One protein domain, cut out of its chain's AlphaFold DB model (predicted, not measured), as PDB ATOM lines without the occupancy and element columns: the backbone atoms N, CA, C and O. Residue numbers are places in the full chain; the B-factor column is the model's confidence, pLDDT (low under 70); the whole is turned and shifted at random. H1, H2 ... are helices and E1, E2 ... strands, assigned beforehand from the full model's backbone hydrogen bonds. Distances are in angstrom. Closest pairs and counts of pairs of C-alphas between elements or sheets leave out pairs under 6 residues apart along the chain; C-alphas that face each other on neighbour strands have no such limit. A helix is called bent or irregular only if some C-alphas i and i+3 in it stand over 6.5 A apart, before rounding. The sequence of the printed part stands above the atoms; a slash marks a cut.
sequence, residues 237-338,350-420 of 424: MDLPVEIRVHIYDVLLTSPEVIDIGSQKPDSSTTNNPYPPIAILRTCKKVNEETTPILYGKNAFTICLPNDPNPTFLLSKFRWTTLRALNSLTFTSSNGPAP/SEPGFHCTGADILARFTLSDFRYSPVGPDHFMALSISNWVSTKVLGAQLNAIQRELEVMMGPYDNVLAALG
ATOM      1  N   MET A 237     -34.232  86.853 205.098       94.94
ATOM      2  CA  MET A 237     -35.087  85.828 205.702       94.94
ATOM      3  C   MET A 237     -36.576  86.195 205.703       94.94
ATOM      4  O   MET A 237     -37.396  85.289 205.849       94.94
ATOM      5  N   ASP A 238     -36.916  87.466 205.470       95.06
ATOM      6  CA  ASP A 238     -38.299  87.951 205.375       95.06
ATOM      7  C   ASP A 238     -38.880  87.761 203.959       95.06
ATOM      8  O   ASP A 238     -40.071  87.982 203.743       95.06
ATOM      9  N   LEU A 239     -38.074  87.309 202.984       95.69
ATOM     10  CA  LEU A 239     -38.583  86.896 201.671       95.69
ATOM     11  C   LEU A 239     -39.550  85.710 201.796       95.69
ATOM     12  O   LEU A 239     -39.353  84.832 202.639       95.69
ATOM     13  N   PRO A 240     -40.532  85.583 200.895       97.25
ATOM     14  CA  PRO A 240     -41.199  84.309 200.660       97.25
ATOM     15  C   PRO A 240     -40.182  83.213 200.296       97.25
ATOM     16  O   PRO A 240     -39.133  83.483 199.697       97.25
ATOM     17  N   VAL A 241     -40.463  81.970 200.694       97.56
ATOM     18  CA  VAL A 241     -39.536  80.842 200.492       97.56
ATOM     19  C   VAL A 241     -39.289  80.569 199.011       97.56
ATOM     20  O   VAL A 241     -38.172  80.242 198.633       97.56
ATOM     21  N   GLU A 242     -40.291  80.798 198.176       97.75
ATOM     22  CA  GLU A 242     -40.258  80.622 196.728       97.75
ATOM     23  C   GLU A 242     -39.195  81.529 196.100       97.75
ATOM     24  O   GLU A 242     -38.375  81.076 195.301       97.75
ATOM     25  N   ILE A 243     -39.144  82.794 196.534       97.56
ATOM     26  CA  ILE A 243     -38.155  83.765 196.054       97.56
ATOM     27  C   ILE A 243     -36.753  83.396 196.549       97.56
ATOM     28  O   ILE A 243     -35.803  83.446 195.769       97.56
ATOM     29  N   ARG A 244     -36.605  82.965 197.814       97.50
ATOM     30  CA  ARG A 244     -35.305  82.485 198.324       97.50
ATOM     31  C   ARG A 244     -34.800  81.278 197.539       97.50
ATOM     32  O   ARG A 244     -33.650  81.274 197.116       97.50
ATOM     33  N   VAL A 245     -35.663  80.286 197.319       97.50
ATOM     34  CA  VAL A 245     -35.353  79.074 196.549       97.50
ATOM     35  C   VAL A 245     -34.949  79.426 195.123       97.50
ATOM     36  O   VAL A 245     -33.951  78.893 194.647       97.50
ATOM     37  N   HIS A 246     -35.641  80.363 194.468       97.69
ATOM     38  CA  HIS A 246     -35.262  80.824 193.132       97.69
ATOM     39  C   HIS A 246     -33.882  81.502 193.115       97.69
ATOM     40  O   HIS A 246     -33.061  81.215 192.245       97.69
ATOM     41  N   ILE A 247     -33.578  82.338 194.114       96.31
ATOM     42  CA  ILE A 247     -32.247  82.949 194.266       96.31
ATOM     43  C   ILE A 247     -31.176  81.868 194.455       96.31
ATOM     44  O   ILE A 247     -30.131  81.914 193.807       96.31
ATOM     45  N   TYR A 248     -31.422  80.875 195.311       97.38
ATOM     46  CA  TYR A 248     -30.484  79.770 195.501       97.38
ATOM     47  C   TYR A 248     -30.291  78.944 194.235       97.38
ATOM     48  O   TYR A 248     -29.176  78.504 193.984       97.38
ATOM     49  N   ASP A 249     -31.345  78.743 193.446       96.81
ATOM     50  CA  ASP A 249     -31.290  77.974 192.209       96.81
ATOM     51  C   ASP A 249     -30.303  78.575 191.209       96.81
ATOM     52  O   ASP A 249     -29.424  77.878 190.706       96.81
ATOM     53  N   VAL A 250     -30.392  79.891 191.010       95.38
ATOM     54  CA  VAL A 250     -29.481  80.648 190.142       95.38
ATOM     55  C   VAL A 250     -28.054  80.654 190.694       95.38
ATOM     56  O   VAL A 250     -27.094  80.604 189.930       95.38
ATOM     57  N   LEU A 251     -27.893  80.725 192.019       94.81
ATOM     58  CA  LEU A 251     -26.572  80.795 192.651       94.81
ATOM     59  C   LEU A 251     -25.855  79.441 192.724       94.81
ATOM     60  O   LEU A 251     -24.626  79.412 192.686       94.81
ATOM     61  N   LEU A 252     -26.591  78.345 192.910       96.06
ATOM     62  CA  LEU A 252     -26.031  77.030 193.233       96.06
ATOM     63  C   LEU A 252     -26.044  76.048 192.069       96.06
ATOM     64  O   LEU A 252     -25.377  75.020 192.173       96.06
ATOM     65  N   THR A 253     -26.771  76.334 190.991       95.69
ATOM     66  CA  THR A 253     -26.769  75.493 189.793       95.69
ATOM     67  C   THR A 253     -25.635  75.913 188.864       95.69
ATOM     68  O   THR A 253     -25.604  77.027 188.346       95.69
ATOM     69  N   SER A 254     -24.694  75.003 188.657       93.44
ATOM     70  CA  SER A 254     -23.638  75.089 187.661       93.44
ATOM     71  C   SER A 254     -24.068  74.315 186.412       93.44
ATOM     72  O   SER A 254     -24.479  73.160 186.531       93.44
ATOM     73  N   PRO A 255     -23.961  74.903 185.206       91.00
ATOM     74  CA  PRO A 255     -24.160  74.156 183.965       91.00
ATOM     75  C   PRO A 255     -23.023  73.156 183.705       91.00
ATOM     76  O   PRO A 255     -23.195  72.204 182.952       91.00
ATOM     77  N   GLU A 256     -21.858  73.379 184.315       91.19
ATOM     78  CA  GLU A 256     -20.674  72.537 184.182       91.19
ATOM     79  C   GLU A 256     -20.594  71.526 185.330       91.19
ATOM     80  O   GLU A 256     -21.000  71.812 186.463       91.19
ATOM     81  N   VAL A 257     -20.031  70.352 185.037       91.50
ATOM     82  CA  VAL A 257     -19.806  69.288 186.020       91.50
ATOM     83  C   VAL A 257     -18.810  69.764 187.078       91.50
ATOM     84  O   VAL A 257     -17.719  70.235 186.763       91.50
ATOM     85  N   ILE A 258     -19.177  69.619 188.350       92.31
ATOM     86  CA  ILE A 258     -18.350  70.047 189.477       92.31
ATOM     87  C   ILE A 258     -17.358  68.929 189.808       92.31
ATOM     88  O   ILE A 258     -17.737  67.896 190.361       92.31
ATOM     89  N   ASP A 259     -16.082  69.137 189.495       91.06
ATOM     90  CA  ASP A 259     -15.005  68.221 189.880       91.06
ATOM     91  C   ASP A 259     -14.674  68.384 191.371       91.06
ATOM     92  O   ASP A 259     -14.452  69.490 191.858       91.06
ATOM     93  N   ILE A 260     -14.646  67.297 192.130       88.94
ATOM     94  CA  ILE A 260     -14.261  67.243 193.533       88.94
ATOM     95  C   ILE A 260     -13.004  66.377 193.636       88.94
ATOM     96  O   ILE A 260     -13.066  65.149 193.598       88.94
ATOM     97  N   GLY A 261     -11.858  67.023 193.851       79.62
ATOM     98  CA  GLY A 261     -10.581  66.346 194.090       79.62
ATOM     99  C   GLY A 261      -9.485  66.709 193.092       79.62
ATOM    100  O   GLY A 261      -8.315  66.614 193.450       79.62
ATOM    101  N   SER A 262      -9.826  67.224 191.906       68.94
ATOM    102  CA  SER A 262      -8.845  67.667 190.901       68.94
ATOM    103  C   SER A 262      -8.410  69.130 191.065       68.94
ATOM    104  O   SER A 262      -8.207  69.857 190.093       68.94
ATOM    105  N   GLN A 263      -8.258  69.621 192.300       60.06
ATOM    106  CA  GLN A 263      -7.619  70.927 192.479       60.06
ATOM    107  C   GLN A 263      -6.113  70.761 192.293       60.06
ATOM    108  O   GLN A 263      -5.365  70.651 193.260       60.06
ATOM    109  N   LYS A 264      -5.664  70.749 191.032       64.06
ATOM    110  CA  LYS A 264      -4.288  71.133 190.724       64.06
ATOM    111  C   LYS A 264      -4.170  72.622 191.065       64.06
ATOM    112  O   LYS A 264      -4.842  73.429 190.424       64.06
ATOM    113  N   PRO A 265      -3.362  73.010 192.063       59.75
ATOM    114  CA  PRO A 265      -3.278  74.393 192.533       59.75
ATOM    115  C   PRO A 265      -2.672  75.380 191.512       59.75
ATOM    116  O   PRO A 265      -2.541  76.562 191.820       59.75
ATOM    117  N   ASP A 266      -2.329  74.931 190.302       61.09
ATOM    118  CA  ASP A 266      -1.373  75.630 189.440       61.09
ATOM    119  C   ASP A 266      -1.997  76.451 188.296       61.09
ATOM    120  O   ASP A 266      -1.288  77.207 187.633       61.09
ATOM    121  N   SER A 267      -3.310  76.370 188.050       58.19
ATOM    122  CA  SER A 267      -3.957  77.168 186.996       58.19
ATOM    123  C   SER A 267      -4.632  78.409 187.577       58.19
ATOM    124  O   SER A 267      -5.739  78.347 188.107       58.19
ATOM    125  N   SER A 268      -3.977  79.558 187.438       61.72
ATOM    126  CA  SER A 268      -4.402  80.896 187.885       61.72
ATOM    127  C   SER A 268      -5.660  81.462 187.197       61.72
ATOM    128  O   SER A 268      -5.949  82.657 187.293       61.72
ATOM    129  N   THR A 269      -6.435  80.631 186.504       58.38
ATOM    130  CA  THR A 269      -7.678  81.017 185.840       58.38
ATOM    131  C   THR A 269      -8.767  81.288 186.874       58.38
ATOM    132  O   THR A 269      -9.288  80.392 187.526       58.38
ATOM    133  N   THR A 270      -9.140  82.560 187.000       60.69
ATOM    134  CA  THR A 270     -10.094  83.131 187.969       60.69
ATOM    135  C   THR A 270     -11.544  82.642 187.847       60.69
ATOM    136  O   THR A 270     -12.420  83.152 188.544       60.69
ATOM    137  N   ASN A 271     -11.824  81.675 186.977       63.25
ATOM    138  CA  ASN A 271     -13.157  81.125 186.767       63.25
ATOM    139  C   ASN A 271     -13.295  79.879 187.630       63.25
ATOM    140  O   ASN A 271     -13.152  78.766 187.144       63.25
ATOM    141  N   ASN A 272     -13.496  80.079 188.929       60.53
ATOM    142  CA  ASN A 272     -13.710  78.967 189.839       60.53
ATOM    143  C   ASN A 272     -15.099  78.370 189.522       60.53
ATOM    144  O   ASN A 272     -16.091  79.064 189.753       60.53
ATOM    145  N   PRO A 273     -15.206  77.136 188.992       68.00
ATOM    146  CA  PRO A 273     -16.491  76.534 188.617       68.00
ATOM    147  C   PRO A 273     -17.327  76.150 189.845       68.00
ATOM    148  O   PRO A 273     -18.470  75.717 189.728       68.00
ATOM    149  N   TYR A 274     -16.766  76.298 191.047       79.75
ATOM    150  CA  TYR A 274     -17.466  75.973 192.272       79.75
ATOM    151  C   TYR A 274     -18.530  77.023 192.591       79.75
ATOM    152  O   TYR A 274     -18.191  78.201 192.774       79.75
ATOM    153  N   PRO A 275     -19.797  76.607 192.761       83.12
ATOM    154  CA  PRO A 275     -20.814  77.493 193.298       83.12
ATOM    155  C   PRO A 275     -20.395  77.985 194.697       83.12
ATOM    156  O   PRO A 275     -19.569  77.355 195.369       83.12
ATOM    157  N   PRO A 276     -20.938  79.112 195.181       84.94
ATOM    158  CA  PRO A 276     -20.581  79.692 196.472       84.94
ATOM    159  C   PRO A 276     -21.105  78.843 197.648       84.94
ATOM    160  O   PRO A 276     -22.054  79.213 198.338       84.94
ATOM    161  N   ILE A 277     -20.434  77.721 197.941       87.44
ATOM    162  CA  ILE A 277     -20.771  76.756 199.012       87.44
ATOM    163  C   ILE A 277     -20.814  77.425 200.398       87.44
ATOM    164  O   ILE A 277     -21.464  76.926 201.315       87.44
ATOM    165  N   ALA A 278     -20.173  78.589 200.566       90.69
ATOM    166  CA  ALA A 278     -20.244  79.384 201.792       90.69
ATOM    167  C   ALA A 278     -21.690  79.697 202.227       90.69
ATOM    168  O   ALA A 278     -21.948  79.784 203.429       90.69
ATOM    169  N   ILE A 279     -22.643  79.786 201.288       92.62
ATOM    170  CA  ILE A 279     -24.055  80.044 201.599       92.62
ATOM    171  C   ILE A 279     -24.671  78.960 202.499       92.62
ATOM    172  O   ILE A 279     -25.429  79.280 203.413       92.62
ATOM    173  N   LEU A 280     -24.263  77.695 202.339       92.88
ATOM    174  CA  LEU A 280     -24.736  76.563 203.150       92.88
ATOM    175  C   LEU A 280     -24.330  76.667 204.625       92.88
ATOM    176  O   LEU A 280     -24.870  75.951 205.470       92.88
ATOM    177  N   ARG A 281     -23.352  77.524 204.941       93.19
ATOM    178  CA  ARG A 281     -22.824  77.722 206.297       93.19
ATOM    179  C   ARG A 281     -23.442  78.919 207.019       93.19
ATOM    180  O   ARG A 281     -23.069  79.176 208.156       93.19
ATOM    181  N   THR A 282     -24.356  79.647 206.378       93.62
ATOM    182  CA  THR A 282     -24.936  80.875 206.944       93.62
ATOM    183  C   THR A 282     -25.888  80.581 208.104       93.62
ATOM    184  O   THR A 282     -25.660  81.042 209.218       93.62
ATOM    185  N   CYS A 283     -26.939  79.789 207.877       95.44
ATOM    186  CA  CYS A 283     -27.862  79.349 208.920       95.44
ATOM    187  C   CYS A 283     -28.531  78.010 208.567       95.44
ATOM    188  O   CYS A 283     -28.468  77.538 207.430       95.44
ATOM    189  N   LYS A 284     -29.200  77.393 209.554       95.62
ATOM    190  CA  LYS A 284     -29.856  76.083 209.402       95.62
ATOM    191  C   LYS A 284     -30.946  76.083 208.324       95.62
ATOM    192  O   LYS A 284     -30.962  75.183 207.496       95.62
ATOM    193  N   LYS A 285     -31.803  77.108 208.301       96.62
ATOM    194  CA  LYS A 285     -32.904  77.215 207.332       96.62
ATOM    195  C   LYS A 285     -32.389  77.347 205.896       96.62
ATOM    196  O   LYS A 285     -32.831  76.615 205.024       96.62
ATOM    197  N   VAL A 286     -31.394  78.212 205.673       96.50
ATOM    198  CA  VAL A 286     -30.728  78.335 204.365       96.50
ATOM    199  C   VAL A 286     -30.114  76.996 203.964       96.50
ATOM    200  O   VAL A 286     -30.290  76.572 202.832       96.50
ATOM    201  N   ASN A 287     -29.436  76.295 204.879       95.50
ATOM    202  CA  ASN A 287     -28.847  74.982 204.604       95.50
ATOM    203  C   ASN A 287     -29.899  73.946 204.155       95.50
ATOM    204  O   ASN A 287     -29.683  73.254 203.162       95.50
ATOM    205  N   GLU A 288     -31.038  73.872 204.847       96.00
ATOM    206  CA  GLU A 288     -32.143  72.963 204.515       96.00
ATOM    207  C   GLU A 288     -32.760  73.275 203.142       96.00
ATOM    208  O   GLU A 288     -33.004  72.351 202.368       96.00
ATOM    209  N   GLU A 289     -32.941  74.557 202.810       96.94
ATOM    210  CA  GLU A 289     -33.476  75.004 201.514       96.94
ATOM    211  C   GLU A 289     -32.470  74.796 200.357       96.94
ATOM    212  O   GLU A 289     -32.853  74.421 199.252       96.94
ATOM    213  N   THR A 290     -31.172  75.012 200.600       96.62
ATOM    214  CA  THR A 290     -30.119  75.014 199.559       96.62
ATOM    215  C   THR A 290     -29.503  73.647 199.276       96.62
ATOM    216  O   THR A 290     -29.083  73.391 198.149       96.62
ATOM    217  N   THR A 291     -29.439  72.753 200.268       96.12
ATOM    218  CA  THR A 291     -28.868  71.403 200.111       96.12
ATOM    219  C   THR A 291     -29.492  70.616 198.948       96.12
ATOM    220  O   THR A 291     -28.727  70.127 198.114       96.12
ATOM    221  N   PRO A 292     -30.829  70.481 198.823       97.25
ATOM    222  CA  PRO A 292     -31.415  69.725 197.714       97.25
ATOM    223  C   PRO A 292     -31.162  70.374 196.347       97.25
ATOM    224  O   PRO A 292     -31.066  69.663 195.354       97.25
ATOM    225  N   ILE A 293     -31.003  71.698 196.290       97.31
ATOM    226  CA  ILE A 293     -30.687  72.424 195.053       97.31
ATOM    227  C   ILE A 293     -29.249  72.113 194.633       97.31
ATOM    228  O   ILE A 293     -29.028  71.617 193.531       97.31
ATOM    229  N   LEU A 294     -28.279  72.326 195.533       96.81
ATOM    230  CA  LEU A 294     -26.870  72.088 195.223       96.81
ATOM    231  C   LEU A 294     -26.625  70.628 194.832       96.81
ATOM    232  O   LEU A 294     -26.003  70.375 193.810       96.81
ATOM    233  N   TYR A 295     -27.094  69.666 195.624       96.62
ATOM    234  CA  TYR A 295     -26.755  68.261 195.386       96.62
ATOM    235  C   TYR A 295     -27.680  67.569 194.374       96.62
ATOM    236  O   TYR A 295     -27.257  66.609 193.734       96.62
ATOM    237  N   GLY A 296     -28.908  68.067 194.197       97.19
ATOM    238  CA  GLY A 296     -29.904  67.466 193.308       97.19
ATOM    239  C   GLY A 296     -29.898  67.991 191.878       97.19
ATOM    240  O   GLY A 296     -30.290  67.255 190.975       97.19
ATOM    241  N   LYS A 297     -29.460  69.231 191.638       97.25
ATOM    242  CA  LYS A 297     -29.448  69.803 190.280       97.25
ATOM    243  C   LYS A 297     -28.084  69.777 189.600       97.25
ATOM    244  O   LYS A 297     -28.023  69.928 188.387       97.25
ATOM    245  N   ASN A 298     -27.011  69.575 190.358       96.56
ATOM    246  CA  ASN A 298     -25.658  69.556 189.815       96.56
ATOM    247  C   ASN A 298     -25.158  68.130 189.588       96.56
ATOM    248  O   ASN A 298     -25.499  67.205 190.328       96.56
ATOM    249  N   ALA A 299     -24.290  67.985 188.588       96.06
ATOM    250  CA  ALA A 299     -23.494  66.787 188.385       96.06
ATOM    251  C   ALA A 299     -22.132  66.950 189.062       96.06
ATOM    252  O   ALA A 299     -21.481  67.989 188.925       96.06
ATOM    253  N   PHE A 300     -21.694  65.911 189.766       95.50
ATOM    254  CA  PHE A 300     -20.405  65.893 190.449       95.50
ATOM    255  C   PHE A 300     -19.505  64.818 189.856       95.50
ATOM    256  O   PHE A 300     -19.945  63.688 189.661       95.50
ATOM    257  N   THR A 301     -18.236  65.150 189.635       93.81
ATOM    258  CA  THR A 301     -17.188  64.164 189.356       93.81
ATOM    259  C   THR A 301     -16.262  64.090 190.556       93.81
ATOM    260  O   THR A 301     -15.812  65.118 191.037       93.81
ATOM    261  N   ILE A 302     -15.999  62.899 191.084       93.06
ATOM    262  CA  ILE A 302     -15.091  62.685 192.208       93.06
ATOM    263  C   ILE A 302     -13.902  61.871 191.715       93.06
ATOM    264  O   ILE A 302     -14.038  60.694 191.376       93.06
ATOM    265  N   CYS A 303     -12.727  62.491 191.739       91.25
ATOM    266  CA  CYS A 303     -11.476  61.808 191.448       91.25
ATOM    267  C   CYS A 303     -11.072  60.966 192.663       91.25
ATOM    268  O   CYS A 303     -10.822  61.501 193.748       91.25
ATOM    269  N   LEU A 304     -11.017  59.644 192.497       90.31
ATOM    270  CA  LEU A 304     -10.512  58.746 193.525       90.31
ATOM    271  C   LEU A 304      -8.997  58.952 193.666       90.31
ATOM    272  O   LEU A 304      -8.274  58.743 192.688       90.31
ATOM    273  N   PRO A 305      -8.511  59.351 194.852       85.12
ATOM    274  CA  PRO A 305      -7.083  59.468 195.101       85.12
ATOM    275  C   PRO A 305      -6.404  58.096 195.051       85.12
ATOM    276  O   PRO A 305      -6.946  57.099 195.525       85.12
ATOM    277  N   ASN A 306      -5.181  58.076 194.524       80.56
ATOM    278  CA  ASN A 306      -4.322  56.889 194.510       80.56
ATOM    279  C   ASN A 306      -3.694  56.573 195.867       80.56
ATOM    280  O   ASN A 306      -3.166  55.479 196.068       80.56
ATOM    281  N   ASP A 307      -3.709  57.539 196.782       80.94
ATOM    282  CA  ASP A 307      -3.131  57.340 198.097       80.94
ATOM    283  C   ASP A 307      -3.945  56.296 198.878       80.94
ATOM    284  O   ASP A 307      -5.169  56.246 198.763       80.94
ATOM    285  N   PRO A 308      -3.301  55.468 199.715       72.00
ATOM    286  CA  PRO A 308      -3.991  54.486 200.551       72.00
ATOM    287  C   PRO A 308      -4.660  55.109 201.786       72.00
ATOM    288  O   PRO A 308      -5.390  54.418 202.492       72.00
ATOM    289  N   ASN A 309      -4.411  56.396 202.074       70.12
ATOM    290  CA  ASN A 309      -4.922  57.082 203.268       70.12
ATOM    291  C   ASN A 309      -5.875  58.292 203.051       70.12
ATOM    292  O   ASN A 309      -5.818  59.263 203.810       70.12
ATOM    293  N   PRO A 310      -6.757  58.304 202.040       65.12
ATOM    294  CA  PRO A 310      -7.715  59.370 201.849       65.12
ATOM    295  C   PRO A 310      -8.909  59.133 202.769       65.12
ATOM    296  O   PRO A 310      -9.548  58.080 202.763       65.12
ATOM    297  N   THR A 311      -9.267  60.157 203.540       71.88
ATOM    298  CA  THR A 311     -10.601  60.197 204.140       71.88
ATOM    299  C   THR A 311     -11.610  60.292 203.002       71.88
ATOM    300  O   THR A 311     -11.773  61.343 202.385       71.88
ATOM    301  N   PHE A 312     -12.245  59.162 202.691       77.88
ATOM    302  CA  PHE A 312     -13.214  59.052 201.609       77.88
ATOM    303  C   PHE A 312     -14.294  60.126 201.765       77.88
ATOM    304  O   PHE A 312     -14.947  60.209 202.808       77.88
ATOM    305  N   LEU A 313     -14.458  60.978 200.752       84.81
ATOM    306  CA  LEU A 313     -15.204  62.235 200.863       84.81
ATOM    307  C   LEU A 313     -16.662  62.031 201.296       84.81
ATOM    308  O   LEU A 313     -17.194  62.831 202.067       84.81
ATOM    309  N   LEU A 314     -17.268  60.909 200.892       88.44
ATOM    310  CA  LEU A 314     -18.646  60.571 201.248       88.44
ATOM    311  C   LEU A 314     -18.852  60.320 202.750       88.44
ATOM    312  O   LEU A 314     -19.972  60.465 203.227       88.44
ATOM    313  N   SER A 315     -17.793  60.020 203.514       90.75
ATOM    314  CA  SER A 315     -17.872  59.913 204.984       90.75
ATOM    315  C   SER A 315     -18.304  61.217 205.660       90.75
ATOM    316  O   SER A 315     -18.810  61.204 206.778       90.75
ATOM    317  N   LYS A 316     -18.119  62.359 204.986       91.31
ATOM    318  CA  LYS A 316     -18.496  63.682 205.502       91.31
ATOM    319  C   LYS A 316     -19.934  64.065 205.154       91.31
ATOM    320  O   LYS A 316     -20.413  65.094 205.632       91.31
ATOM    321  N   PHE A 317     -20.617  63.285 204.318       93.69
ATOM    322  CA  PHE A 317     -21.981  63.586 203.907       93.69
ATOM    323  C   PHE A 317     -23.011  63.010 204.868       93.69
ATOM    324  O   PHE A 317     -22.868  61.918 205.409       93.69
ATOM    325  N   ARG A 318     -24.094  63.764 205.056       94.56
ATOM    326  CA  ARG A 318     -25.278  63.266 205.754       94.56
ATOM    327  C   ARG A 318     -26.053  62.316 204.851       94.56
ATOM    328  O   ARG A 318     -25.985  62.440 203.629       94.56
ATOM    329  N   TRP A 319     -26.875  61.444 205.430       95.00
ATOM    330  CA  TRP A 319     -27.752  60.575 204.633       95.00
ATOM    331  C   TRP A 319     -28.709  61.352 203.732       95.00
ATOM    332  O   TRP A 319     -28.947  60.956 202.596       95.00
ATOM    333  N   THR A 320     -29.218  62.488 204.211       94.19
ATOM    334  CA  THR A 320     -30.074  63.379 203.418       94.19
ATOM    335  C   THR A 320     -29.324  63.993 202.241       94.19
ATOM    336  O   THR A 320     -29.874  64.069 201.148       94.19
ATOM    337  N   THR A 321     -28.059  64.373 202.442       95.69
ATOM    338  CA  THR A 321     -27.181  64.865 201.376       95.69
ATOM    339  C   THR A 321     -26.910  63.772 200.354       95.69
ATOM    340  O   THR A 321     -27.092  64.011 199.169       95.69
ATOM    341  N   LEU A 322     -26.546  62.565 200.805       96.12
ATOM    342  CA  LEU A 322     -26.336  61.428 199.911       96.12
ATOM    343  C   LEU A 322     -27.589  61.137 199.095       96.12
ATOM    344  O   LEU A 322     -27.491  61.015 197.887       96.12
ATOM    345  N   ARG A 323     -28.768  61.113 199.720       96.56
ATOM    346  CA  ARG A 323     -30.045  60.907 199.023       96.56
ATOM    347  C   ARG A 323     -30.333  61.971 197.961       96.56
ATOM    348  O   ARG A 323     -30.990  61.657 196.979       96.56
ATOM    349  N   ALA A 324     -29.886  63.205 198.179       96.88
ATOM    350  CA  ALA A 324     -30.098  64.306 197.251       96.88
ATOM    351  C   ALA A 324     -29.156  64.268 196.036       96.88
ATOM    352  O   ALA A 324     -29.401  65.010 195.097       96.88
ATOM    353  N   LEU A 325     -28.099  63.448 196.036       97.06
ATOM    354  CA  LEU A 325     -27.160  63.358 194.915       97.06
ATOM    355  C   LEU A 325     -27.809  62.647 193.724       97.06
ATOM    356  O   LEU A 325     -28.003  61.433 193.754       97.06
ATOM    357  N   ASN A 326     -28.101  63.392 192.660       97.06
ATOM    358  CA  ASN A 326     -28.762  62.837 191.473       97.06
ATOM    359  C   ASN A 326     -27.791  62.366 190.385       97.06
ATOM    360  O   ASN A 326     -28.124  61.442 189.651       97.06
ATOM    361  N   SER A 327     -26.605  62.968 190.277       97.06
ATOM    362  CA  SER A 327     -25.618  62.626 189.250       97.06
ATOM    363  C   SER A 327     -24.219  62.660 189.840       97.06
ATOM    364  O   SER A 327     -23.732  63.718 190.252       97.06
ATOM    365  N   LEU A 328     -23.573  61.499 189.890       97.06
ATOM    366  CA  LEU A 328     -22.270  61.345 190.510       97.06
ATOM    367  C   LEU A 328     -21.399  60.415 189.669       97.06
ATOM    368  O   LEU A 328     -21.759  59.272 189.396       97.06
ATOM    369  N   THR A 329     -20.241  60.909 189.261       96.31
ATOM    370  CA  THR A 329     -19.279  60.168 188.452       96.31
ATOM    371  C   THR A 329     -17.996  60.010 189.240       96.31
ATOM    372  O   THR A 329     -17.469  60.975 189.777       96.31
ATOM    373  N   PHE A 330     -17.477  58.794 189.327       95.31
ATOM    374  CA  PHE A 330     -16.173  58.528 189.916       95.31
ATOM    375  C   PHE A 330     -15.166  58.209 188.824       95.31
ATOM    376  O   PHE A 330     -15.411  57.332 187.994       95.31
ATOM    377  N   THR A 331     -14.024  58.880 188.861       93.81
ATOM    378  CA  THR A 331     -12.886  58.635 187.968       93.81
ATOM    379  C   THR A 331     -11.660  58.265 188.800       93.81
ATOM    380  O   THR A 331     -11.631  58.455 190.018       93.81
ATOM    381  N   SER A 332     -10.647  57.676 188.175       91.12
ATOM    382  CA  SER A 332      -9.378  57.366 188.839       91.12
ATOM    383  C   SER A 332      -8.342  58.399 188.424       91.12
ATOM    384  O   SER A 332      -8.159  58.634 187.236       91.12
ATOM    385  N   SER A 333      -7.592  58.948 189.382       81.69
ATOM    386  CA  SER A 333      -6.563  59.964 189.113       81.69
ATOM    387  C   SER A 333      -5.349  59.473 188.305       81.69
ATOM    388  O   SER A 333      -4.376  60.208 188.164       81.69
ATOM    389  N   ASN A 334      -5.357  58.229 187.816       69.25
ATOM    390  CA  ASN A 334      -4.242  57.619 187.085       69.25
ATOM    391  C   ASN A 334      -4.180  57.986 185.601       69.25
ATOM    392  O   ASN A 334      -3.211  57.619 184.936       69.25
ATOM    393  N   GLY A 335      -5.183  58.685 185.069       64.75
ATOM    394  CA  GLY A 335      -5.132  59.147 183.689       64.75
ATOM    395  C   GLY A 335      -3.974  60.135 183.490       64.75
ATOM    396  O   GLY A 335      -3.844  61.075 184.286       64.75
ATOM    397  N   PRO A 336      -3.122  59.983 182.452       61.31
ATOM    398  CA  PRO A 336      -2.292  61.098 182.011       61.31
ATOM    399  C   PRO A 336      -3.229  62.284 181.801       61.31
ATOM    400  O   PRO A 336      -4.284  62.117 181.189       61.31
ATOM    401  N   ALA A 337      -2.879  63.442 182.378       57.75
ATOM    402  CA  ALA A 337      -3.713  64.638 182.293       57.75
ATOM    403  C   ALA A 337      -4.203  64.773 180.849       57.75
ATOM    404  O   ALA A 337      -3.342  64.685 179.962       57.75
ATOM    405  N   PRO A 338      -5.527  64.899 180.617       57.47
ATOM    406  CA  PRO A 338      -6.085  64.913 179.275       57.47
ATOM    407  C   PRO A 338      -5.248  65.895 178.476       57.47
ATOM    408  O   PRO A 338      -5.137  67.068 178.844       57.47
ATOM    409  N   SER A 350     -14.563  59.720 176.213       73.94
ATOM    410  CA  SER A 350     -14.843  60.198 177.569       73.94
ATOM    411  C   SER A 350     -14.053  59.341 178.560       73.94
ATOM    412  O   SER A 350     -14.005  58.118 178.410       73.94
ATOM    413  N   GLU A 351     -13.428  59.969 179.558       84.31
ATOM    414  CA  GLU A 351     -12.638  59.253 180.562       84.31
ATOM    415  C   GLU A 351     -13.490  58.142 181.207       84.31
ATOM    416  O   GLU A 351     -14.620  58.408 181.635       84.31
ATOM    417  N   PRO A 352     -13.008  56.885 181.250       89.25
ATOM    418  CA  PRO A 352     -13.793  55.782 181.778       89.25
ATOM    419  C   PRO A 352     -14.061  55.994 183.270       89.25
ATOM    420  O   PRO A 352     -13.166  55.874 184.107       89.25
ATOM    421  N   GLY A 353     -15.315  56.302 183.594       92.75
ATOM    422  CA  GLY A 353     -15.782  56.552 184.952       92.75
ATOM    423  C   GLY A 353     -16.941  55.645 185.354       92.75
ATOM    424  O   GLY A 353     -17.661  55.094 184.521       92.75
ATOM    425  N   PHE A 354     -17.141  55.503 186.662       96.12
ATOM    426  CA  PHE A 354     -18.322  54.863 187.227       96.12
ATOM    427  C   PHE A 354     -19.380  55.922 187.547       96.12
ATOM    428  O   PHE A 354     -19.183  56.740 188.442       96.12
ATOM    429  N   HIS A 355     -20.498  55.898 186.823       96.94
ATOM    430  CA  HIS A 355     -21.645  56.763 187.089       96.94
ATOM    431  C   HIS A 355     -22.638  56.078 188.037       96.94
ATOM    432  O   HIS A 355     -23.053  54.942 187.796       96.94
ATOM    433  N   CYS A 356     -23.054  56.780 189.088       97.75
ATOM    434  CA  CYS A 356     -24.117  56.350 189.985       97.75
ATOM    435  C   CYS A 356     -24.845  57.541 190.621       97.75
ATOM    436  O   CYS A 356     -24.435  58.694 190.523       97.75
ATOM    437  N   THR A 357     -25.925  57.241 191.326       98.00
ATOM    438  CA  THR A 357     -26.702  58.199 192.107       98.00
ATOM    439  C   THR A 357     -26.518  57.970 193.605       98.00
ATOM    440  O   THR A 357     -26.014  56.941 194.068       98.00
ATOM    441  N   GLY A 358     -26.990  58.925 194.395       97.00
ATOM    442  CA  GLY A 358     -27.156  58.778 195.829       97.00
ATOM    443  C   GLY A 358     -28.024  57.587 196.222       97.00
ATOM    444  O   GLY A 358     -27.701  56.865 197.164       97.00
ATOM    445  N   ALA A 359     -29.103  57.344 195.475       97.69
ATOM    446  CA  ALA A 359     -29.992  56.209 195.700       97.69
ATOM    447  C   ALA A 359     -29.274  54.867 195.488       97.69
ATOM    448  O   ALA A 359     -29.464  53.953 196.290       97.69
ATOM    449  N   ASP A 360     -28.392  54.771 194.487       98.00
ATOM    450  CA  ASP A 360     -27.597  53.562 194.232       98.00
ATOM    451  C   ASP A 360     -26.640  53.251 195.389       98.00
ATOM    452  O   ASP A 360     -26.483  52.092 195.778       98.00
ATOM    453  N   ILE A 361     -26.034  54.288 195.982       97.12
ATOM    454  CA  ILE A 361     -25.189  54.152 197.178       97.12
ATOM    455  C   ILE A 361     -26.033  53.672 198.365       97.12
ATOM    456  O   ILE A 361     -25.638  52.747 199.073       97.12
ATOM    457  N   LEU A 362     -27.203  54.279 198.584       96.88
ATOM    458  CA  LEU A 362     -28.091  53.933 199.698       96.88
ATOM    459  C   LEU A 362     -28.667  52.518 199.576       96.88
ATOM    460  O   LEU A 362     -28.815  51.843 200.591       96.88
ATOM    461  N   ALA A 363     -28.922  52.035 198.358       97.31
ATOM    462  CA  ALA A 363     -29.422  50.685 198.094       97.31
ATOM    463  C   ALA A 363     -28.445  49.569 198.521       97.31
ATOM    464  O   ALA A 363     -28.822  48.398 198.585       97.31
ATOM    465  N   ARG A 364     -27.187  49.909 198.833       95.81
ATOM    466  CA  ARG A 364     -26.191  48.976 199.387       95.81
ATOM    467  C   ARG A 364     -26.427  48.651 200.859       95.81
ATOM    468  O   ARG A 364     -25.865  47.671 201.342       95.81
ATOM    469  N   PHE A 365     -27.216  49.467 201.550       96.50
ATOM    470  CA  PHE A 365     -27.444  49.367 202.982       96.50
ATOM    471  C   PHE A 365     -28.862  48.908 203.287       96.50
ATOM    472  O   PHE A 365     -29.824  49.211 202.581       96.50
ATOM    473  N   THR A 366     -28.991  48.171 204.381       95.50
ATOM    474  CA  THR A 366     -30.276  47.765 204.934       95.50
ATOM    475  C   THR A 366     -30.822  48.849 205.859       95.50
ATOM    476  O   THR A 366     -30.079  49.673 206.392       95.50
ATOM    477  N   LEU A 367     -32.132  48.827 206.119       94.50
ATOM    478  CA  LEU A 367     -32.765  49.788 207.029       94.50
ATOM    479  C   LEU A 367     -32.145  49.767 208.445       94.50
ATOM    480  O   LEU A 367     -32.142  50.782 209.141       94.50
ATOM    481  N   SER A 368     -31.612  48.618 208.865       93.44
ATOM    482  CA  SER A 368     -30.946  48.440 210.157       93.44
ATOM    483  C   SER A 368     -29.637  49.219 210.259       93.44
ATOM    484  O   SER A 368     -29.328  49.722 211.336       93.44
ATOM    485  N   ASP A 369     -28.905  49.380 209.155       92.75
ATOM    486  CA  ASP A 369     -27.601  50.051 209.154       92.75
ATOM    487  C   ASP A 369     -27.740  51.547 209.491       92.75
ATOM    488  O   ASP A 369     -26.951  52.104 210.253       92.75
ATOM    489  N   PHE A 370     -28.826  52.184 209.039       92.62
ATOM    490  CA  PHE A 370     -29.124  53.592 209.340       92.62
ATOM    491  C   PHE A 370     -29.401  53.862 210.824       92.62
ATOM    492  O   PHE A 370     -29.302  55.007 211.267       92.62
ATOM    493  N   ARG A 371     -29.740  52.832 211.614       90.81
ATOM    494  CA  ARG A 371     -29.976  52.988 213.059       90.81
ATOM    495  C   ARG A 371     -28.680  53.218 213.831       90.81
ATOM    496  O   ARG A 371     -28.711  53.890 214.857       90.81
ATOM    497  N   TYR A 372     -27.562  52.676 213.347       88.44
ATOM    498  CA  TYR A 372     -26.268  52.764 214.027       88.44
ATOM    499  C   TYR A 372     -25.540  54.080 213.759       88.44
ATOM    500  O   TYR A 372     -24.744  54.516 214.586       88.44
ATOM    501  N   SER A 373     -25.860  54.746 212.650       91.00
ATOM    502  CA  SER A 373     -25.297  56.049 212.322       91.00
ATOM    503  C   SER A 373     -26.380  56.968 211.749       91.00
ATOM    504  O   SER A 373     -26.522  57.077 210.536       91.00
ATOM    505  N   PRO A 374     -27.185  57.640 212.592       88.38
ATOM    506  CA  PRO A 374     -28.367  58.379 212.137       88.38
ATOM    507  C   PRO A 374     -28.037  59.648 211.333       88.38
ATOM    508  O   PRO A 374     -28.886  60.157 210.604       88.38
ATOM    509  N   VAL A 375     -26.815  60.176 211.453       92.94
ATOM    510  CA  VAL A 375     -26.419  61.438 210.807       92.94
ATOM    511  C   VAL A 375     -25.885  61.215 209.387       92.94
ATOM    512  O   VAL A 375     -26.181  62.012 208.497       92.94
ATOM    513  N   GLY A 376     -25.128  60.144 209.154       94.19
ATOM    514  CA  GLY A 376     -24.438  59.855 207.891       94.19
ATOM    515  C   GLY A 376     -23.679  58.526 207.959       94.19
ATOM    516  O   GLY A 376     -23.831  57.814 208.948       94.19
ATOM    517  N   PRO A 377     -22.871  58.160 206.955       94.81
ATOM    518  CA  PRO A 377     -22.052  56.951 207.007       94.81
ATOM    519  C   PRO A 377     -21.049  57.018 208.161       94.81
ATOM    520  O   PRO A 377     -20.322  58.002 208.290       94.81
ATOM    521  N   ASP A 378     -20.977  55.967 208.978       93.62
ATOM    522  CA  ASP A 378     -19.850  55.807 209.897       93.62
ATOM    523  C   ASP A 378     -18.565  55.421 209.133       93.62
ATOM    524  O   ASP A 378     -18.547  55.297 207.904       93.62
ATOM    525  N   HIS A 379     -17.462  55.230 209.859       91.50
ATOM    526  CA  HIS A 379     -16.178  54.868 209.256       91.50
ATOM    527  C   HIS A 379     -16.232  53.554 208.452       91.50
ATOM    528  O   HIS A 379     -15.669  53.479 207.359       91.50
ATOM    529  N   PHE A 380     -16.926  52.529 208.954       92.38
ATOM    530  CA  PHE A 380     -17.008  51.218 208.305       92.38
ATOM    531  C   PHE A 380     -17.928  51.250 207.086       92.38
ATOM    532  O   PHE A 380     -17.600  50.681 206.043       92.38
ATOM    533  N   MET A 381     -19.052  51.959 207.185       94.31
ATOM    534  CA  MET A 381     -19.950  52.203 206.063       94.31
ATOM    535  C   MET A 381     -19.237  52.997 204.971       94.31
ATOM    536  O   MET A 381     -19.292  52.607 203.809       94.31
ATOM    537  N   ALA A 382     -18.508  54.055 205.327       93.12
ATOM    538  CA  ALA A 382     -17.721  54.824 204.370       93.12
ATOM    539  C   ALA A 382     -16.653  53.969 203.672       93.12
ATOM    540  O   ALA A 382     -16.489  54.080 202.458       93.12
ATOM    541  N   LEU A 383     -15.969  53.085 204.408       91.62
ATOM    542  CA  LEU A 383     -15.007  52.140 203.835       91.62
ATOM    543  C   LEU A 383     -15.687  51.144 202.882       91.62
ATOM    544  O   LEU A 383     -15.167  50.872 201.802       91.62
ATOM    545  N   SER A 384     -16.868  50.643 203.247       93.94
ATOM    546  CA  SER A 384     -17.680  49.769 202.392       93.94
ATOM    547  C   SER A 384     -18.084  50.462 201.084       93.94
ATOM    548  O   SER A 384     -17.922  49.881 200.008       93.94
ATOM    549  N   ILE A 385     -18.533  51.726 201.153       94.75
ATOM    550  CA  ILE A 385     -18.853  52.532 199.962       94.75
ATOM    551  C   ILE A 385     -17.595  52.728 199.118       94.75
ATOM    552  O   ILE A 385     -17.640  52.478 197.918       94.75
ATOM    553  N   SER A 386     -16.478  53.119 199.738       93.06
ATOM    554  CA  SER A 386     -15.198  53.329 199.053       93.06
ATOM    555  C   SER A 386     -14.756  52.080 198.287       93.06
ATOM    556  O   SER A 386     -14.528  52.142 197.084       93.06
ATOM    557  N   ASN A 387     -14.736  50.913 198.940       93.25
ATOM    558  CA  ASN A 387     -14.352  49.648 198.308       93.25
ATOM    559  C   ASN A 387     -15.265  49.285 197.130       93.25
ATOM    560  O   ASN A 387     -14.793  48.831 196.083       93.25
ATOM    561  N   TRP A 388     -16.575  49.487 197.289       95.50
ATOM    562  CA  TRP A 388     -17.542  49.240 196.225       95.50
ATOM    563  C   TRP A 388     -17.324  50.174 195.030       95.50
ATOM    564  O   TRP A 388     -17.220  49.689 193.902       95.50
ATOM    565  N   VAL A 389     -17.192  51.480 195.274       95.06
ATOM    566  CA  VAL A 389     -16.919  52.485 194.238       95.06
ATOM    567  C   VAL A 389     -15.608  52.170 193.515       95.06
ATOM    568  O   VAL A 389     -15.606  52.082 192.291       95.06
ATOM    569  N   SER A 390     -14.521  51.906 194.245       93.00
ATOM    570  CA  SER A 390     -13.219  51.560 193.662       93.00
ATOM    571  C   SER A 390     -13.291  50.316 192.778       93.00
ATOM    572  O   SER A 390     -12.743  50.308 191.678       93.00
ATOM    573  N   THR A 391     -14.028  49.284 193.203       94.88
ATOM    574  CA  THR A 391     -14.239  48.072 192.391       94.88
ATOM    575  C   THR A 391     -14.988  48.391 191.094       94.88
ATOM    576  O   THR A 391     -14.662  47.852 190.037       94.88
ATOM    577  N   LYS A 392     -15.993  49.275 191.153       96.75
ATOM    578  CA  LYS A 392     -16.770  49.688 189.978       96.75
ATOM    579  C   LYS A 392     -15.962  50.552 189.014       96.75
ATOM    580  O   LYS A 392     -16.039  50.311 187.813       96.75
ATOM    581  N   VAL A 393     -15.168  51.490 189.528       94.31
ATOM    582  CA  VAL A 393     -14.249  52.304 188.718       94.31
ATOM    583  C   VAL A 393     -13.214  51.414 188.035       94.31
ATOM    584  O   VAL A 393     -13.076  51.487 186.818       94.31
ATOM    585  N   LEU A 394     -12.569  50.504 188.771       93.50
ATOM    586  CA  LEU A 394     -11.602  49.565 188.197       93.50
ATOM    587  C   LEU A 394     -12.233  48.697 187.098       93.50
ATOM    588  O   LEU A 394     -11.645  48.515 186.037       93.50
ATOM    589  N   GLY A 395     -13.452  48.194 187.322       95.31
ATOM    590  CA  GLY A 395     -14.188  47.442 186.304       95.31
ATOM    591  C   GLY A 395     -14.470  48.268 185.043       95.31
ATOM    592  O   GLY A 395     -14.279  47.775 183.934       95.31
ATOM    593  N   ALA A 396     -14.875  49.533 185.196       93.94
ATOM    594  CA  ALA A 396     -15.093  50.439 184.067       93.94
ATOM    595  C   ALA A 396     -13.797  50.700 183.277       93.94
ATOM    596  O   ALA A 396     -13.820  50.694 182.046       93.94
ATOM    597  N   GLN A 397     -12.668  50.859 183.971       91.94
ATOM    598  CA  GLN A 397     -11.356  51.034 183.347       91.94
ATOM    599  C   GLN A 397     -10.894  49.788 182.591       91.94
ATOM    600  O   GLN A 397     -10.479  49.897 181.441       91.94
ATOM    601  N   LEU A 398     -11.006  48.602 183.194       94.00
ATOM    602  CA  LEU A 398     -10.646  47.348 182.527       94.00
ATOM    603  C   LEU A 398     -11.491  47.119 181.268       94.00
ATOM    604  O   LEU A 398     -10.946  46.748 180.233       94.00
ATOM    605  N   ASN A 399     -12.790  47.426 181.320       94.31
ATOM    606  CA  ASN A 399     -13.668  47.363 180.149       94.31
ATOM    607  C   ASN A 399     -13.280  48.379 179.061       94.31
ATOM    608  O   ASN A 399     -13.478  48.121 177.875       94.31
ATOM    609  N   ALA A 400     -12.765  49.553 179.435       90.25
ATOM    610  CA  ALA A 400     -12.264  50.530 178.472       90.25
ATOM    611  C   ALA A 400     -10.978  50.038 177.794       90.25
ATOM    612  O   ALA A 400     -10.929  49.999 176.569       90.25
ATOM    613  N   ILE A 401     -10.009  49.551 178.577       90.50
ATOM    614  CA  ILE A 401      -8.755  48.973 178.068       90.50
ATOM    615  C   ILE A 401      -9.036  47.775 177.156       90.50
ATOM    616  O   ILE A 401      -8.430  47.650 176.097       90.50
ATOM    617  N   GLN A 402      -9.970  46.900 177.538       93.69
ATOM    618  CA  GLN A 402     -10.356  45.767 176.704       93.69
ATOM    619  C   GLN A 402     -10.890  46.231 175.343       93.69
ATOM    620  O   GLN A 402     -10.458  45.707 174.321       93.69
ATOM    621  N   ARG A 403     -11.774  47.238 175.313       90.44
ATOM    622  CA  ARG A 403     -12.290  47.796 174.053       90.44
ATOM    623  C   ARG A 403     -11.187  48.426 173.207       90.44
ATOM    624  O   ARG A 403     -11.180  48.244 171.996       90.44
ATOM    625  N   GLU A 404     -10.244  49.138 173.818       88.88
ATOM    626  CA  GLU A 404      -9.086  49.689 173.102       88.88
ATOM    627  C   GLU A 404      -8.211  48.583 172.497       88.88
ATOM    628  O   GLU A 404      -7.815  48.672 171.335       88.88
ATOM    629  N   LEU A 405      -7.958  47.505 173.248       90.50
ATOM    630  CA  LEU A 405      -7.238  46.331 172.753       90.50
ATOM    631  C   LEU A 405      -7.991  45.643 171.610       90.50
ATOM    632  O   LEU A 405      -7.368  45.273 170.622       90.50
ATOM    633  N   GLU A 406      -9.312  45.500 171.706       89.00
ATOM    634  CA  GLU A 406     -10.151  44.945 170.635       89.00
ATOM    635  C   GLU A 406     -10.123  45.814 169.370       89.00
ATOM    636  O   GLU A 406     -10.107  45.271 168.271       89.00
ATOM    637  N   VAL A 407     -10.050  47.142 169.499       86.81
ATOM    638  CA  VAL A 407      -9.887  48.055 168.354       86.81
ATOM    639  C   VAL A 407      -8.496  47.921 167.730       86.81
ATOM    640  O   VAL A 407      -8.380  47.897 166.508       86.81
ATOM    641  N   MET A 408      -7.443  47.787 168.542       86.25
ATOM    642  CA  MET A 408      -6.069  47.605 168.048       86.25
ATOM    643  C   MET A 408      -5.823  46.222 167.429       86.25
ATOM    644  O   MET A 408      -5.018  46.103 166.510       86.25
ATOM    645  N   MET A 409      -6.496  45.185 167.937       87.62
ATOM    646  CA  MET A 409      -6.444  43.811 167.419       87.62
ATOM    647  C   MET A 409      -7.549  43.511 166.403       87.62
ATOM    648  O   MET A 409      -7.620  42.389 165.896       87.62
ATOM    649  N   GLY A 410      -8.428  44.484 166.140       83.31
ATOM    650  CA  GLY A 410      -9.510  44.363 165.177       83.31
ATOM    651  C   GLY A 410      -8.956  43.906 163.832       83.31
ATOM    652  O   GLY A 410      -7.805  44.218 163.507       83.31
ATOM    653  N   PRO A 411      -9.728  43.120 163.067       67.88
ATOM    654  CA  PRO A 411      -9.213  42.481 161.876       67.88
ATOM    655  C   PRO A 411      -8.604  43.550 160.974       67.88
ATOM    656  O   PRO A 411      -9.253  44.542 160.630       67.88
ATOM    657  N   TYR A 412      -7.342  43.342 160.596       65.81
ATOM    658  CA  TYR A 412      -6.614  44.198 159.663       65.81
ATOM    659  C   TYR A 412      -7.318  44.311 158.305       65.81
ATOM    660  O   TYR A 412      -6.769  44.940 157.420       65.81
ATOM    661  N   ASP A 413      -8.511  43.749 158.117       65.81
ATOM    662  CA  ASP A 413      -9.342  43.792 156.920       65.81
ATOM    663  C   ASP A 413      -9.497  45.203 156.355       65.81
ATOM    664  O   ASP A 413      -9.471  45.349 155.144       65.81
ATOM    665  N   ASN A 414      -9.547  46.261 157.171       65.94
ATOM    666  CA  ASN A 414      -9.557  47.634 156.642       65.94
ATOM    667  C   ASN A 414      -8.189  48.072 156.083       65.94
ATOM    668  O   ASN A 414      -8.127  48.818 155.111       65.94
ATOM    669  N   VAL A 415      -7.087  47.593 156.665       65.88
ATOM    670  CA  VAL A 415      -5.715  47.836 156.180       65.88
ATOM    671  C   VAL A 415      -5.399  46.941 154.975       65.88
ATOM    672  O   VAL A 415      -4.801  47.398 154.008       65.88
ATOM    673  N   LEU A 416      -5.855  45.690 154.985       66.00
ATOM    674  CA  LEU A 416      -5.760  44.731 153.888       66.00
ATOM    675  C   LEU A 416      -6.660  45.126 152.713       66.00
ATOM    676  O   LEU A 416      -6.225  45.001 151.577       66.00
ATOM    677  N   ALA A 417      -7.854  45.673 152.952       72.12
ATOM    678  CA  ALA A 417      -8.704  46.243 151.907       72.12
ATOM    679  C   ALA A 417      -8.126  47.552 151.346       72.12
ATOM    680  O   ALA A 417      -8.256  47.808 150.153       72.12
ATOM    681  N   ALA A 418      -7.443  48.359 152.168       72.44
ATOM    682  CA  ALA A 418      -6.746  49.557 151.698       72.44
ATOM    683  C   ALA A 418      -5.459  49.240 150.908       72.44
ATOM    684  O   ALA A 418      -5.087  50.005 150.021       72.44
ATOM    685  N   LEU A 419      -4.783  48.124 151.205       75.25
ATOM    686  CA  LEU A 419      -3.573  47.678 150.497       75.25
ATOM    687  C   LEU A 419      -3.874  46.741 149.315       75.25
ATOM    688  O   LEU A 419      -3.064  46.637 148.396       75.25
ATOM    689  N   GLY A 420      -5.031  46.082 149.310       70.00
ATOM    690  CA  GLY A 420      -5.499  45.169 148.266       70.00
ATOM    691  C   GLY A 420      -6.206  45.870 147.107       70.00
ATOM    692  O   GLY A 420      -7.246  45.392 146.656       70.00
TER     693      GLY A 420
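What this domain is: This is residues 237 to 338 and 350 to 420 of the 424 residues of an uncharacterized protein of Hyaloscypha bicolor E (UniProt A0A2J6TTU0). A small, twisted four-stranded sheet has one long helix, H8, crossing one of its faces, and the far end of H8 sticks out as an arm, residues 402 to 420, with H9 at its tip. A group of shorter helices, H1, H2, H3, H5 and H6, lies off the end of the sheet where E2 and E3 begin. The printed part has 173 residues, with nine named helices and four named strands in the order H1 E1 H2 H3 E2 H4 H5 E3 E4 H6 H7 H8 H9; the class is mixed, and the mixed sheet runs E1 E2 E3 E4. The whole is loose, with a radius of gyration of the C-alphas of 20.5 A and spans of 78 by 42 by 30 A.

Where its parts are: H1, residues 241 to 252, begins with C-alpha 241 at (-39.536, 80.842, 200.492) and is 15.8 A long. E1 is 258 to 260 and H2 277 to 281. H3, 284 to 297, is 20.1 A long and only just irregular: C-alphas 289 and 292 are 6.8 A apart. E2 is 299 to 304, 16.1 A; H4 313 to 316; H5 319 to 324; E3 327 to 332, 17.1 A. E4 is 354 to 356, H6 358 to 362 and H7 369 to 372. H8, 379 to 408, is 43.0 A long. H9, 413 to 419, ends with C-alpha 419 at (-3.573, 47.678, 150.497).

How they stand to each other: E1 and E2 are parallel, with N 260 and O 301 2.7 A apart. E2 and E3 are parallel, with N 302 and O 329 at 2.8 A. E3 and E4 are antiparallel, with N 330 and O 354 at 2.8 A. E1, H2 H3, E2 and E2, H4 H5, E3 are strand-helix-strand units, parallel neighbour strands with helices between, each with a right-handed crossover. H8 and the sheet make two layers, a helix on one face: H8 lies over E3 at a height of 6.8 A, across the strands at 63 degrees on the local plane. The closest C-alphas of E4 and H8 are Phe 354 and Val 393, 5.0 A. H3, the hub, touches H1 (Leu 252 and Leu 294, closest C-alphas, 5.4 A), H2 (Leu 280 and Asn 287, 4.6 A) and H5 (Gly 296 and Ala 324, 5.1 A). H5 touches H6, closest C-alphas Arg 323 and Gly 358, 4.8 A. H4 only just touches H8, with 3 pairs of C-alphas within 8 A, the closest Ser 315 and Ala 382, 5.1 A. H7 and H9 touch no helix. Each O i to N i+4 pair is within hydrogen-bond range in H1, H5, H6, H8 and H9; H3 has 8 of 10, H2 0 of 1 but 2 of 2 O i to N i+3 pairs, and H4 and H7 are too short.

The domain as a whole: The C-alphas of Asp 238 and Gly 420, farthest apart, are 78.5 A apart. Residues 339 to 349 are not printed, and C-alphas 338 and 350 are 10.1 A apart across this cut, between E3 and E4. The link E1 to H2 is long, and its residues 264 to 272 stand free. Mean pLDDT of the printed part is 88.0; residues 262 to 273, 310, 334 to 338 and 411 to 416 are under 70.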